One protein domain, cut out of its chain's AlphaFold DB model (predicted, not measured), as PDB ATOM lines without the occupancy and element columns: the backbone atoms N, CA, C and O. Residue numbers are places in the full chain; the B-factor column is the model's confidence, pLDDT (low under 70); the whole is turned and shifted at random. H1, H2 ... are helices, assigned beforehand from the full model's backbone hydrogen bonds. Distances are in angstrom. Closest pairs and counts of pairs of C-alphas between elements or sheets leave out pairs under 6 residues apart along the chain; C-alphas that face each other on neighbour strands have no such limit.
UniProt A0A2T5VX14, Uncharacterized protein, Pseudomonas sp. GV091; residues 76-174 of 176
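What this domain is: This is residues 76 to 174 of the 176 residues of an uncharacterized protein of Pseudomonas sp. GV091 (UniProt A0A2T5VX14). H4 lies in the middle; H1 and H2, meeting in a corner, lie to one side of it, H3 crosses H4, and H5 lies on the other side, beyond a long link. Residues 168 to 174 stick out. The 99 printed residues, all helix in class with five named helices, H1 to H5, are compact: radius of gyration of the C-alphas 13.5 A, spans 37 by 33 by 19 A.

How they stand to each other: Start at H1, residues 76 to 93; its residues 79 to 87 alone touch H3, residues 107 to 120, at a steep tilt of 58 degrees, closest C-alphas Phe 83 and Trp 112, 7.0 A. H2, residues 95 to 102, touches residues 137 to 138 alone of H4, residues 126 to 138; closest C-alphas Ala 97 and Leu 137, 6.6 A. H3 touches H4, closest C-alphas Thr 118 and Val 129, 6.3 A. H5, residues 156 to 173, is close but not clearly touching H4, closest C-alphas Gln 128 and Phe 160, 7.3 A. Each O i to N i+4 pair is within hydrogen-bond range in H1, H2, H3 and H5; in H4, 8 of 9.

Where its parts are: Find C-alpha 76 at (174.726, 151.875, 148.431); H1 runs 25.4 A. H5 runs 25.8 A to C-alpha 173 at (200.890, 122.708, 157.755).

The domain as a whole: The C-alphas farthest apart, Ile 77 and Ser 173, are 40.8 A apart. The printed part has no cut; residues 139 to 155 form the long link. Residues 173 to 174 have pLDDT under 70.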
ATOM      1  N   LEU A  76     175.424 152.818 149.307       79.81
ATOM      2  CA  LEU A  76     174.726 151.875 148.431       79.81
ATOM      3  C   LEU A  76     175.368 151.771 147.036       79.81
ATOM      4  O   LEU A  76     175.447 150.686 146.469       79.81
ATOM      5  N   ILE A  77     175.844 152.888 146.475       81.88
ATOM      6  CA  ILE A  77     176.535 152.874 145.180       81.88
ATOM      7  C   ILE A  77     177.883 152.170 145.321       81.88
ATOM      8  O   ILE A  77     178.220 151.353 144.469       81.88
ATOM      9  N   TYR A  78     178.633 152.460 146.385       83.56
ATOM     10  CA  TYR A  78     179.897 151.778 146.648       83.56
ATOM     11  C   TYR A  78     179.690 150.264 146.802       83.56
ATOM     12  O   TYR A  78     180.382 149.484 146.152       83.56
ATOM     13  N   ALA A  79     178.676 149.856 147.572       81.81
ATOM     14  CA  ALA A  79     178.294 148.460 147.766       81.81
ATOM     15  C   ALA A  79     178.009 147.738 146.444       81.81
ATOM     16  O   ALA A  79     178.553 146.665 146.198       81.81
ATOM     17  N   ASN A  80     177.200 148.350 145.574       87.00
ATOM     18  CA  ASN A  80     176.844 147.774 144.278       87.00
ATOM     19  C   ASN A  80     178.047 147.689 143.330       87.00
ATOM     20  O   ASN A  80     178.217 146.693 142.637       87.00
ATOM     21  N   VAL A  81     178.908 148.713 143.314       87.88
ATOM     22  CA  VAL A  81     180.138 148.690 142.506       87.88
ATOM     23  C   VAL A  81     181.082 147.592 142.991       87.88
ATOM     24  O   VAL A  81     181.646 146.870 142.171       87.88
ATOM     25  N   LEU A  82     181.240 147.450 144.309       88.38
ATOM     26  CA  LEU A  82     182.032 146.376 144.896       88.38
ATOM     27  C   LEU A  82     181.455 145.009 144.517       88.38
ATOM     28  O   LEU A  82     182.199 144.169 144.028       88.38
ATOM     29  N   PHE A  83     180.140 144.821 144.654       92.25
ATOM     30  CA  PHE A  83     179.444 143.599 144.252       92.25
ATOM     31  C   PHE A  83     179.709 143.237 142.787       92.25
ATOM     32  O   PHE A  83     180.207 142.148 142.503       92.25
ATOM     33  N   ASP A  84     179.459 144.163 141.857       91.69
ATOM     34  CA  ASP A  84     179.646 143.924 140.423       91.69
ATOM     35  C   ASP A  84     181.102 143.583 140.083       91.69
ATOM     36  O   ASP A  84     181.375 142.666 139.302       91.69
ATOM     37  N   ASN A  85     182.050 144.319 140.667       91.62
ATOM     38  CA  ASN A  85     183.473 144.110 140.423       91.62
ATOM     39  C   ASN A  85     183.950 142.783 141.006       91.62
ATOM     40  O   ASN A  85     184.648 142.039 140.318       91.62
ATOM     41  N   THR A  86     183.536 142.449 142.228       91.69
ATOM     42  CA  THR A  86     183.844 141.161 142.843       91.69
ATOM     43  C   THR A  86     183.256 140.016 142.034       91.69
ATOM     44  O   THR A  86     183.957 139.045 141.762       91.69
ATOM     45  N   ARG A  87     181.999 140.121 141.596       93.69
ATOM     46  CA  ARG A  87     181.356 139.085 140.785       93.69
ATOM     47  C   ARG A  87     182.130 138.843 139.492       93.69
ATOM     48  O   ARG A  87     182.420 137.697 139.161       93.69
ATOM     49  N   ARG A  88     182.507 139.912 138.780       93.69
ATOM     50  CA  ARG A  88     183.337 139.820 137.564       93.69
ATOM     51  C   ARG A  88     184.698 139.197 137.852       93.69
ATOM     52  O   ARG A  88     185.119 138.324 137.103       93.69
ATOM     53  N   TYR A  89     185.349 139.625 138.930       93.50
ATOM     54  CA  TYR A  89     186.640 139.097 139.355       93.50
ATOM     55  C   TYR A  89     186.572 137.591 139.637       93.50
ATOM     56  O   TYR A  89     187.332 136.826 139.056       93.50
ATOM     57  N   LEU A  90     185.620 137.145 140.462       94.38
ATOM     58  CA  LEU A  90     185.480 135.733 140.824       94.38
ATOM     59  C   LEU A  90     185.110 134.859 139.620       94.38
ATOM     60  O   LEU A  90     185.623 133.753 139.490       94.38
ATOM     61  N   VAL A  91     184.255 135.348 138.718       93.94
ATOM     62  CA  VAL A  91     183.930 134.632 137.475       93.94
ATOM     63  C   VAL A  91     185.129 134.557 136.526       93.94
ATOM     64  O   VAL A  91     185.226 133.591 135.782       93.94
ATOM     65  N   GLY A  92     186.017 135.554 136.526       94.25
ATOM     66  CA  GLY A  92     187.211 135.571 135.675       94.25
ATOM     67  C   GLY A  92     188.348 134.697 136.206       94.25
ATOM     68  O   GLY A  92     188.902 133.897 135.462       94.25
ATOM     69  N   GLU A  93     188.673 134.833 137.492       95.81
ATOM     70  CA  GLU A  93     189.860 134.218 138.105       95.81
ATOM     71  C   GLU A  93     189.557 132.901 138.836       95.81
ATOM     72  O   GLU A  93     190.448 132.083 139.058       95.81
ATOM     73  N   HIS A  94     188.299 132.668 139.222       94.94
ATOM     74  CA  HIS A  94     187.885 131.526 140.046       94.94
ATOM     75  C   HIS A  94     186.688 130.768 139.453       94.94
ATOM     76  O   HIS A  94     185.845 130.245 140.184       94.94
ATOM     77  N   THR A  95     186.619 130.675 138.122       94.69
ATOM     78  CA  THR A  95     185.486 130.117 137.362       94.69
ATOM     79  C   THR A  95     185.013 128.756 137.869       94.69
ATOM     80  O   THR A  95     183.821 128.564 138.101       94.69
ATOM     81  N   GLU A  96     185.928 127.805 138.069       94.69
ATOM     82  CA  GLU A  96     185.570 126.448 138.506       94.69
ATOM     83  C   GLU A  96     184.993 126.425 139.925       94.69
ATOM     84  O   GLU A  96     184.030 125.709 140.198       94.69
ATOM     85  N   ALA A  97     185.559 127.219 140.834       93.88
ATOM     86  CA  ALA A  97     185.076 127.308 142.207       93.88
ATOM     87  C   ALA A  97     183.712 128.016 142.271       93.88
ATOM     88  O   ALA A  97     182.828 127.581 143.004       93.88
ATOM     89  N   MET A  98     183.500 129.037 141.435       94.56
ATOM     90  CA  MET A  98     182.200 129.695 141.275       94.56
ATOM     91  C   MET A  98     181.133 128.755 140.701       94.56
ATOM     92  O   MET A  98     179.990 128.791 141.149       94.56
ATOM     93  N   ALA A  99     181.492 127.889 139.749       94.50
ATOM     94  CA  ALA A  99     180.574 126.882 139.223       94.50
ATOM     95  C   ALA A  99     180.133 125.897 140.320       94.50
ATOM     96  O   ALA A  99     178.940 125.658 140.479       94.50
ATOM     97  N   LYS A 100     181.074 125.410 141.142       94.44
ATOM     98  CA  LYS A 100     180.766 124.534 142.289       94.44
ATOM     99  C   LYS A 100     179.913 125.228 143.352       94.44
ATOM    100  O   LYS A 100     179.016 124.608 143.918       94.44
ATOM    101  N   LEU A 101     180.164 126.509 143.624       95.25
ATOM    102  CA  LEU A 101     179.343 127.313 144.533       95.25
ATOM    103  C   LEU A 101     177.885 127.372 144.047       95.25
ATOM    104  O   LEU A 101     176.968 127.118 144.830       95.25
ATOM    105  N   ALA A 102     177.685 127.640 142.752       94.94
ATOM    106  CA  ALA A 102     176.366 127.776 142.127       94.94
ATOM    107  C   ALA A 102     175.498 126.512 142.220       94.94
ATOM    108  O   ALA A 102     174.274 126.595 142.160       94.94
ATOM    109  N   GLU A 103     176.115 125.337 142.362       95.44
ATOM    110  CA  GLU A 103     175.399 124.071 142.558       95.44
ATOM    111  C   GLU A 103     174.724 123.977 143.937       95.44
ATOM    112  O   GLU A 103     173.809 123.175 144.118       95.44
ATOM    113  N   HIS A 104     175.169 124.775 144.915       93.38
ATOM    114  CA  HIS A 104     174.774 124.643 146.318       93.38
ATOM    115  C   HIS A 104     173.996 125.849 146.852       93.38
ATOM    116  O   HIS A 104     173.145 125.680 147.727       93.38
ATOM    117  N   VAL A 105     174.304 127.059 146.378       93.88
ATOM    118  CA  VAL A 105     173.725 128.312 146.884       93.88
ATOM    119  C   VAL A 105     173.468 129.306 145.755       93.88
ATOM    120  O   VAL A 105     174.092 129.237 144.696       93.88
ATOM    121  N   ASP A 106     172.581 130.269 146.007       95.69
ATOM    122  CA  ASP A 106     172.470 131.451 145.156       95.69
ATOM    123  C   ASP A 106     173.748 132.301 145.289       95.69
ATOM    124  O   ASP A 106     174.150 132.689 146.391       95.69
ATOM    125  N   ILE A 107     174.420 132.539 144.160       93.94
ATOM    126  CA  ILE A 107     175.711 133.238 144.119       93.94
ATOM    127  C   ILE A 107     175.569 134.690 144.569       93.94
ATOM    128  O   ILE A 107     176.462 135.210 145.240       93.94
ATOM    129  N   ASP A 108     174.487 135.354 144.166       94.81
ATOM    130  CA  ASP A 108     174.317 136.777 144.408       94.81
ATOM    131  C   ASP A 108     173.999 137.004 145.896       94.81
ATOM    132  O   ASP A 108     174.615 137.869 146.524       94.81
ATOM    133  N   ASP A 109     173.155 136.161 146.504       95.12
ATOM    134  CA  ASP A 109     172.908 136.173 147.954       95.12
ATOM    135  C   ASP A 109     174.176 135.851 148.756       95.12
ATOM    136  O   ASP A 109     174.494 136.533 149.739       95.12
ATOM    137  N   TRP A 110     174.938 134.837 148.331       95.81
ATOM    138  CA  TRP A 110     176.201 134.479 148.972       95.81
ATOM    139  C   TRP A 110     177.196 135.642 148.934       95.81
ATOM    140  O   TRP A 110     177.765 136.010 149.966       95.81
ATOM    141  N   LEU A 111     177.381 136.252 147.762       95.06
ATOM    142  CA  LEU A 111     178.327 137.342 147.563       95.06
ATOM    143  C   LEU A 111     177.932 138.579 148.377       95.06
ATOM    144  O   LEU A 111     178.786 139.190 149.030       95.06
ATOM    145  N   TRP A 112     176.642 138.917 148.405       94.06
ATOM    146  CA  TRP A 112     176.137 139.962 149.289       94.06
ATOM    147  C   TRP A 112     176.429 139.655 150.752       94.06
ATOM    148  O   TRP A 112     176.909 140.535 151.466       94.06
ATOM    149  N   GLY A 113     176.213 138.413 151.187       94.38
ATOM    150  CA  GLY A 113     176.551 137.959 152.533       94.38
ATOM    151  C   GLY A 113     178.021 138.197 152.887       94.38
ATOM    152  O   GLY A 113     178.309 138.765 153.942       94.38
ATOM    153  N   GLN A 114     178.953 137.853 151.991       93.81
ATOM    154  CA  GLN A 114     180.387 138.091 152.209       93.81
ATOM    155  C   GLN A 114     180.713 139.590 152.293       93.81
ATOM    156  O   GLN A 114     181.424 140.010 153.203       93.81
ATOM    157  N   ILE A 115     180.160 140.418 151.399       91.94
ATOM    158  CA  ILE A 115     180.370 141.878 151.412       91.94
ATOM    159  C   ILE A 115     179.785 142.523 152.678       91.94
ATOM    160  O   ILE A 115     180.352 143.473 153.214       91.94
ATOM    161  N   GLN A 116     178.655 142.032 153.188       92.56
ATOM    162  CA  GLN A 116     178.132 142.505 154.471       92.56
ATOM    163  C   GLN A 116     179.016 142.058 155.637       92.56
ATOM    164  O   GLN A 116     179.225 142.827 156.574       92.56
ATOM    165  N   LEU A 117     179.590 140.858 155.571       95.00
ATOM    166  CA  LEU A 117     180.487 140.360 156.607       95.00
ATOM    167  C   LEU A 117     181.778 141.182 156.700       95.00
ATOM    168  O   LEU A 117     182.180 141.537 157.807       95.00
ATOM    169  N   THR A 118     182.378 141.572 155.566       93.44
ATOM    170  CA  THR A 118     183.548 142.466 155.580       93.44
ATOM    171  C   THR A 118     183.224 143.797 156.252       93.44
ATOM    172  O   THR A 118     184.001 144.281 157.072       93.44
ATOM    173  N   ARG A 119     182.043 144.366 155.990       91.44
ATOM    174  CA  ARG A 119     181.583 145.604 156.639       91.44
ATOM    175  C   ARG A 119     181.406 145.429 158.141       91.44
ATOM    176  O   ARG A 119     181.880 146.271 158.898       91.44
ATOM    177  N   LEU A 120     180.761 144.341 158.564       94.12
ATOM    178  CA  LEU A 120     180.550 144.025 159.979       94.12
ATOM    179  C   LEU A 120     181.870 143.851 160.737       94.12
ATOM    180  O   LEU A 120     181.948 144.208 161.908       94.12
ATOM    181  N   TRP A 121     182.904 143.326 160.080       95.88
ATOM    182  CA  TRP A 121     184.242 143.169 160.659       95.88
ATOM    183  C   TRP A 121     185.137 144.403 160.489       95.88
ATOM    184  O   TRP A 121     186.257 144.423 160.992       95.88
ATOM    185  N   GLY A 122     184.667 145.446 159.797       94.44
ATOM    186  CA  GLY A 122     185.467 146.638 159.498       94.44
ATOM    187  C   GLY A 122     186.592 146.394 158.483       94.44
ATOM    188  O   GLY A 122     187.542 147.170 158.424       94.44
ATOM    189  N   TRP A 123     186.502 145.324 157.691       95.12
ATOM    190  CA  TRP A 123     187.474 144.920 156.674       95.12
ATOM    191  C   TRP A 123     187.178 145.601 155.337       95.12
ATOM    192  O   TRP A 123     186.625 145.000 154.420       95.12
ATOM    193  N   GLN A 124     187.482 146.891 155.236       88.12
ATOM    194  CA  GLN A 124     187.097 147.703 154.075       88.12
ATOM    195  C   GLN A 124     188.212 147.873 153.037       88.12
ATOM    196  O   GLN A 124     187.938 148.358 151.939       88.12
ATOM    197  N   GLN A 125     189.452 147.482 153.348       91.00
ATOM    198  CA  GLN A 125     190.543 147.579 152.377       91.00
ATOM    199  C   GLN A 125     190.390 146.515 151.276       91.00
ATOM    200  O   GLN A 125     189.962 145.393 151.581       91.00
ATOM    201  N   PRO A 126     190.743 146.824 150.011       89.81
ATOM    202  CA  PRO A 126     190.599 145.892 148.892       89.81
ATOM    203  C   PRO A 126     191.211 144.512 149.157       89.81
ATOM    204  O   PRO A 126     190.599 143.496 148.835       89.81
ATOM    205  N   GLU A 127     192.376 144.468 149.801       92.94
ATOM    206  CA  GLU A 127     193.106 143.243 150.123       92.94
ATOM    207  C   GLU A 127     192.345 142.383 151.138       92.94
ATOM    208  O   GLU A 127     192.304 141.160 151.006       92.94
ATOM    209  N   GLN A 128     191.690 143.008 152.119       95.12
ATOM    210  CA  GLN A 128     190.920 142.304 153.147       95.12
ATOM    211  C   GLN A 128     189.640 141.701 152.566       95.12
ATOM    212  O   GLN A 128     189.287 140.558 152.868       95.12
ATOM    213  N   VAL A 129     188.959 142.456 151.697       93.31
ATOM    214  CA  VAL A 129     187.764 141.984 150.989       93.31
ATOM    215  C   VAL A 129     188.129 140.825 150.068       93.31
ATOM    216  O   VAL A 129     187.501 139.769 150.122       93.31
ATOM    217  N   HIS A 130     189.178 140.998 149.262       94.00
ATOM    218  CA  HIS A 130     189.693 139.964 148.372       94.00
ATOM    219  C   HIS A 130     190.082 138.688 149.135       94.00
ATOM    220  O   HIS A 130     189.682 137.588 148.738       94.00
ATOM    221  N   PHE A 131     190.795 138.824 150.257       95.94
ATOM    222  CA  PHE A 131     191.156 137.705 151.124       95.94
ATOM    223  C   PHE A 131     189.921 136.944 151.618       95.94
ATOM    224  O   PHE A 131     189.852 135.728 151.446       95.94
ATOM    225  N   LEU A 132     188.923 137.637 152.181       96.12
ATOM    226  CA  LEU A 132     187.724 136.964 152.689       96.12
ATOM    227  C   LEU A 132     187.018 136.180 151.580       96.12
ATOM    228  O   LEU A 132     186.685 135.016 151.771       96.12
ATOM    229  N   LEU A 133     186.812 136.803 150.421       94.50
ATOM    230  CA  LEU A 133     186.094 136.194 149.304       94.50
ATOM    231  C   LEU A 133     186.796 134.939 148.789       94.50
ATOM    232  O   LEU A 133     186.162 133.897 148.636       94.50
ATOM    233  N   THR A 134     188.101 135.035 148.535       94.44
ATOM    234  CA  THR A 134     188.883 133.928 147.974       94.44
ATOM    235  C   THR A 134     189.010 132.768 148.945       94.44
ATOM    236  O   THR A 134     188.843 131.622 148.533       94.44
ATOM    237  N   GLN A 135     189.237 133.040 150.233       95.38
ATOM    238  CA  GLN A 135     189.301 131.974 151.225       95.38
ATOM    239  C   GLN A 135     187.926 131.350 151.478       95.38
ATOM    240  O   GLN A 135     187.818 130.126 151.486       95.38
ATOM    241  N   SER A 136     186.862 132.154 151.611       95.00
ATOM    242  CA  SER A 136     185.488 131.644 151.742       95.00
ATOM    243  C   SER A 136     185.122 130.716 150.588       95.00
ATOM    244  O   SER A 136     184.495 129.691 150.823       95.00
ATOM    245  N   LEU A 137     185.565 131.009 149.362       93.75
ATOM    246  CA  LEU A 137     185.295 130.172 148.191       93.75
ATOM    247  C   LEU A 137     185.935 128.771 148.266       93.75
ATOM    248  O   LEU A 137     185.455 127.848 147.615       93.75
ATOM    249  N   GLN A 138     187.008 128.607 149.046       91.75
ATOM    250  CA  GLN A 138     187.703 127.327 149.242       91.75
ATOM    251  C   GLN A 138     187.267 126.593 150.518       91.75
ATOM    252  O   GLN A 138     187.605 125.424 150.709       91.75
ATOM    253  N   LEU A 139     186.542 127.266 151.414       91.88
ATOM    254  CA  LEU A 139     186.143 126.703 152.697       91.88
ATOM    255  C   LEU A 139     184.914 125.785 152.569       91.88
ATOM    256  O   LEU A 139     184.022 126.034 151.755       91.88
ATOM    257  N   PRO A 140     184.802 124.751 153.424       87.88
ATOM    258  CA  PRO A 140     183.604 123.924 153.490       87.88
ATOM    259  C   PRO A 140     182.350 124.760 153.767       87.88
ATOM    260  O   PRO A 140     182.315 125.561 154.701       87.88
ATOM    261  N   GLY A 141     181.307 124.560 152.959       89.12
ATOM    262  CA  GLY A 141     180.060 125.324 153.066       89.12
ATOM    263  C   GLY A 141     180.173 126.782 152.612       89.12
ATOM    264  O   GLY A 141     179.220 127.535 152.787       89.12
ATOM    265  N   TYR A 142     181.308 127.171 152.029       93.69
ATOM    266  CA  TYR A 142     181.569 128.489 151.452       93.69
ATOM    267  C   TYR A 142     181.456 129.657 152.441       93.69
ATOM    268  O   TYR A 142     181.201 130.798 152.056       93.69
ATOM    269  N   VAL A 143     181.611 129.396 153.737       92.38
ATOM    270  CA  VAL A 143     181.458 130.405 154.790       92.38
ATOM    271  C   VAL A 143     182.643 130.382 155.751       92.38
ATOM    272  O   VAL A 143     183.191 129.310 156.026       92.38
ATOM    273  N   PRO A 144     183.028 131.538 156.317       93.94
ATOM    274  CA  PRO A 144     184.072 131.588 157.328       93.94
ATOM    275  C   PRO A 144     183.730 130.735 158.558       93.94
ATOM    276  O   PRO A 144     182.601 130.795 159.062       93.94
ATOM    277  N   PRO A 145     184.687 129.965 159.100       94.12
ATOM    278  CA  PRO A 145     184.465 129.187 160.309       94.12
ATOM    279  C   PRO A 145     184.312 130.095 161.538       94.12
ATOM    280  O   PRO A 145     184.806 131.219 161.587       94.12
ATOM    281  N   LYS A 146     183.710 129.563 162.609       93.25
ATOM    282  CA  LYS A 146     183.508 130.302 163.873       93.25
ATOM    283  C   LYS A 146     184.803 130.831 164.502       93.25
ATOM    284  O   LYS A 146     184.760 131.821 165.223       93.25
ATOM    285  N   SER A 147     185.943 130.187 164.246       93.12
ATOM    286  CA  SER A 147     187.256 130.638 164.730       93.12
ATOM    287  C   SER A 147     187.685 131.988 164.140       93.12
ATOM    288  O   SER A 147     188.520 132.678 164.727       93.12
ATOM    289  N   TRP A 148     187.095 132.387 163.012       96.00
ATOM    290  CA  TRP A 148     187.353 133.670 162.367       96.00
ATOM    291  C   TRP A 148     186.482 134.797 162.897       96.00
ATOM    292  O   TRP A 148     186.689 135.933 162.495       96.00
ATOM    293  N   LEU A 149     185.532 134.535 163.797       96.56
ATOM    294  CA  LEU A 149     184.751 135.616 164.390       96.56
ATOM    295  C   LEU A 149     185.667 136.575 165.185       96.56
ATOM    296  O   LEU A 149     186.647 136.114 165.794       96.56
ATOM    297  N   PRO A 150     185.364 137.887 165.195       96.44
ATOM    298  CA  PRO A 150     186.062 138.845 166.043       96.44
ATOM    299  C   PRO A 150     185.922 138.463 167.516       96.44
ATOM    300  O   PRO A 150     184.852 138.040 167.969       96.44
ATOM    301  N   LYS A 151     186.996 138.623 168.285       96.06
ATOM    302  CA  LYS A 151     186.954 138.461 169.742       96.06
ATOM    303  C   LYS A 151     186.417 139.739 170.408       96.06
ATOM    304  O   LYS A 151     186.519 140.820 169.830       96.06
ATOM    305  N   PRO A 152     185.861 139.659 171.632       94.44
ATOM    306  CA  PRO A 152     185.405 140.848 172.349       94.44
ATOM    307  C   PRO A 152     186.526 141.884 172.508       94.44
ATOM    308  O   PRO A 152     187.583 141.569 173.052       94.44
ATOM    309  N   GLY A 153     186.286 143.112 172.039       92.62
ATOM    310  CA  GLY A 153     187.256 144.212 172.096       92.62
ATOM    311  C   GLY A 153     188.422 144.102 171.108       92.62
ATOM    312  O   GLY A 153     189.370 144.874 171.218       92.62
ATOM    313  N   GLU A 154     188.380 143.155 170.170       96.12
ATOM    314  CA  GLU A 154     189.391 143.028 169.122       96.12
ATOM    315  C   GLU A 154     189.191 144.112 168.059       96.12
ATOM    316  O   GLU A 154     188.101 144.266 167.508       96.12
ATOM    317  N   ASP A 155     190.252 144.869 167.790       96.25
ATOM    318  CA  ASP A 155     190.287 145.853 166.710       96.25
ATOM    319  C   ASP A 155     190.232 145.170 165.331       96.25
ATOM    320  O   ASP A 155     190.740 144.059 165.170       96.25
ATOM    321  N   SER A 156     189.648 145.828 164.323       96.75
ATOM    322  CA  SER A 156     189.452 145.234 162.993       96.75
ATOM    323  C   SER A 156     190.764 144.875 162.289       96.75
ATOM    324  O   SER A 156     190.828 143.842 161.618       96.75
ATOM    325  N   ALA A 157     191.826 145.670 162.465       96.31
ATOM    326  CA  ALA A 157     193.130 145.386 161.872       96.31
ATOM    327  C   ALA A 157     193.809 144.200 162.570       96.31
ATOM    328  O   ALA A 157     194.343 143.310 161.908       96.31
ATOM    329  N   VAL A 158     193.724 144.143 163.903       97.38
ATOM    330  CA  VAL A 158     194.233 143.013 164.700       97.38
ATOM    331  C   VAL A 158     193.475 141.726 164.374       97.38
ATOM    332  O   VAL A 158     194.074 140.657 164.241       97.38
ATOM    333  N   HIS A 159     192.156 141.829 164.209       98.19
ATOM    334  CA  HIS A 159     191.296 140.724 163.810       98.19
ATOM    335  C   HIS A 159     191.686 140.177 162.435       98.19
ATOM    336  O   HIS A 159     191.873 138.965 162.306       98.19
ATOM    337  N   PHE A 160     191.858 141.050 161.437       98.06
ATOM    338  CA  PHE A 160     192.309 140.650 160.104       98.06
ATOM    339  C   PHE A 160     193.653 139.922 160.152       98.06
ATOM    340  O   PHE A 160     193.751 138.801 159.658       98.06
ATOM    341  N   GLU A 161     194.656 140.512 160.808       97.38
ATOM    342  CA  GLU A 161     195.998 139.930 160.891       97.38
ATOM    343  C   GLU A 161     195.968 138.538 161.533       97.38
ATOM    344  O   GLU A 161     196.555 137.588 161.020       97.38
ATOM    345  N   ARG A 162     195.208 138.369 162.621       97.44
ATOM    346  CA  ARG A 162     195.055 137.064 163.270       97.44
ATOM    347  C   ARG A 162     194.482 136.012 162.321       97.44
ATOM    348  O   ARG A 162     194.969 134.883 162.305       97.44
ATOM    349  N   VAL A 163     193.416 136.348 161.595       97.50
ATOM    350  CA  VAL A 163     192.774 135.405 160.668       97.50
ATOM    351  C   VAL A 163     193.700 135.090 159.496       97.50
ATOM    352  O   VAL A 163     193.820 133.928 159.111       97.50
ATOM    353  N   TYR A 164     194.401 136.096 158.976       96.69
ATOM    354  CA  TYR A 164     195.387 135.938 157.914       96.69
ATOM    355  C   TYR A 164     196.502 134.958 158.314       96.69
ATOM    356  O   TYR A 164     196.737 133.970 157.618       96.69
ATOM    357  N   GLN A 165     197.106 135.144 159.491       95.88
ATOM    358  CA  GLN A 165     198.136 134.242 160.022       95.88
ATOM    359  C   GLN A 165     197.610 132.822 160.267       95.88
ATOM    360  O   GLN A 165     198.302 131.838 160.013       95.88
ATOM    361  N   GLN A 166     196.364 132.693 160.728       94.50
ATOM    362  CA  GLN A 166     195.727 131.392 160.918       94.50
ATOM    363  C   GLN A 166     195.573 130.627 159.593       94.50
ATOM    364  O   GLN A 166     195.789 129.416 159.563       94.50
ATOM    365  N   VAL A 167     195.221 131.320 158.506       93.94
ATOM    366  CA  VAL A 167     195.131 130.726 157.164       93.94
ATOM    367  C   VAL A 167     196.498 130.318 156.640       93.94
ATOM    368  O   VAL A 167     196.634 129.195 156.161       93.94
ATOM    369  N   LEU A 168     197.506 131.187 156.767       92.12
ATOM    370  CA  LEU A 168     198.878 130.861 156.370       92.12
ATOM    371  C   LEU A 168     199.371 129.597 157.076       92.12
ATOM    372  O   LEU A 168     199.838 128.667 156.423       92.12
ATOM    373  N   TYR A 169     199.162 129.509 158.390       90.31
ATOM    374  CA  TYR A 169     199.532 128.328 159.164       90.31
ATOM    375  C   TYR A 169     198.861 127.049 158.640       90.31
ATOM    376  O   TYR A 169     199.507 126.007 158.543       90.31
ATOM    377  N   TRP A 170     197.576 127.105 158.276       85.44
ATOM    378  CA  TRP A 170     196.864 125.956 157.702       85.44
ATOM    379  C   TRP A 170     197.369 125.564 156.313       85.44
ATOM    380  O   TRP A 170     197.413 124.376 155.999       85.44
ATOM    381  N   GLN A 171     197.764 126.536 155.493       82.75
ATOM    382  CA  GLN A 171     198.323 126.287 154.166       82.75
ATOM    383  C   GLN A 171     199.731 125.679 154.244       82.75
ATOM    384  O   GLN A 171     200.048 124.780 153.469       82.75
ATOM    385  N   GLU A 172     200.552 126.117 155.201       78.94
ATOM    386  CA  GLU A 172     201.908 125.594 155.423       78.94
ATOM    387  C   GLU A 172     201.913 124.219 156.102       78.94
ATOM    388  O   GLU A 172     202.774 123.388 155.817       78.94
ATOM    389  N   SER A 173     200.946 123.956 156.984       69.94
ATOM    390  CA  SER A 173     200.890 122.708 157.755       69.94
ATOM    391  C   SER A 173     200.281 121.529 156.985       69.94
ATOM    392  O   SER A 173     200.379 120.396 157.455       69.94
ATOM    393  N   GLY A 174     199.675 121.771 155.813       49.72
ATOM    394  CA  GLY A 174     198.908 120.776 155.053       49.72
ATOM    395  C   GLY A 174     197.635 120.310 155.787       49.72
ATOM    396  O   GLY A 174     197.527 120.464 157.006       49.72
TER     397      GLY A 174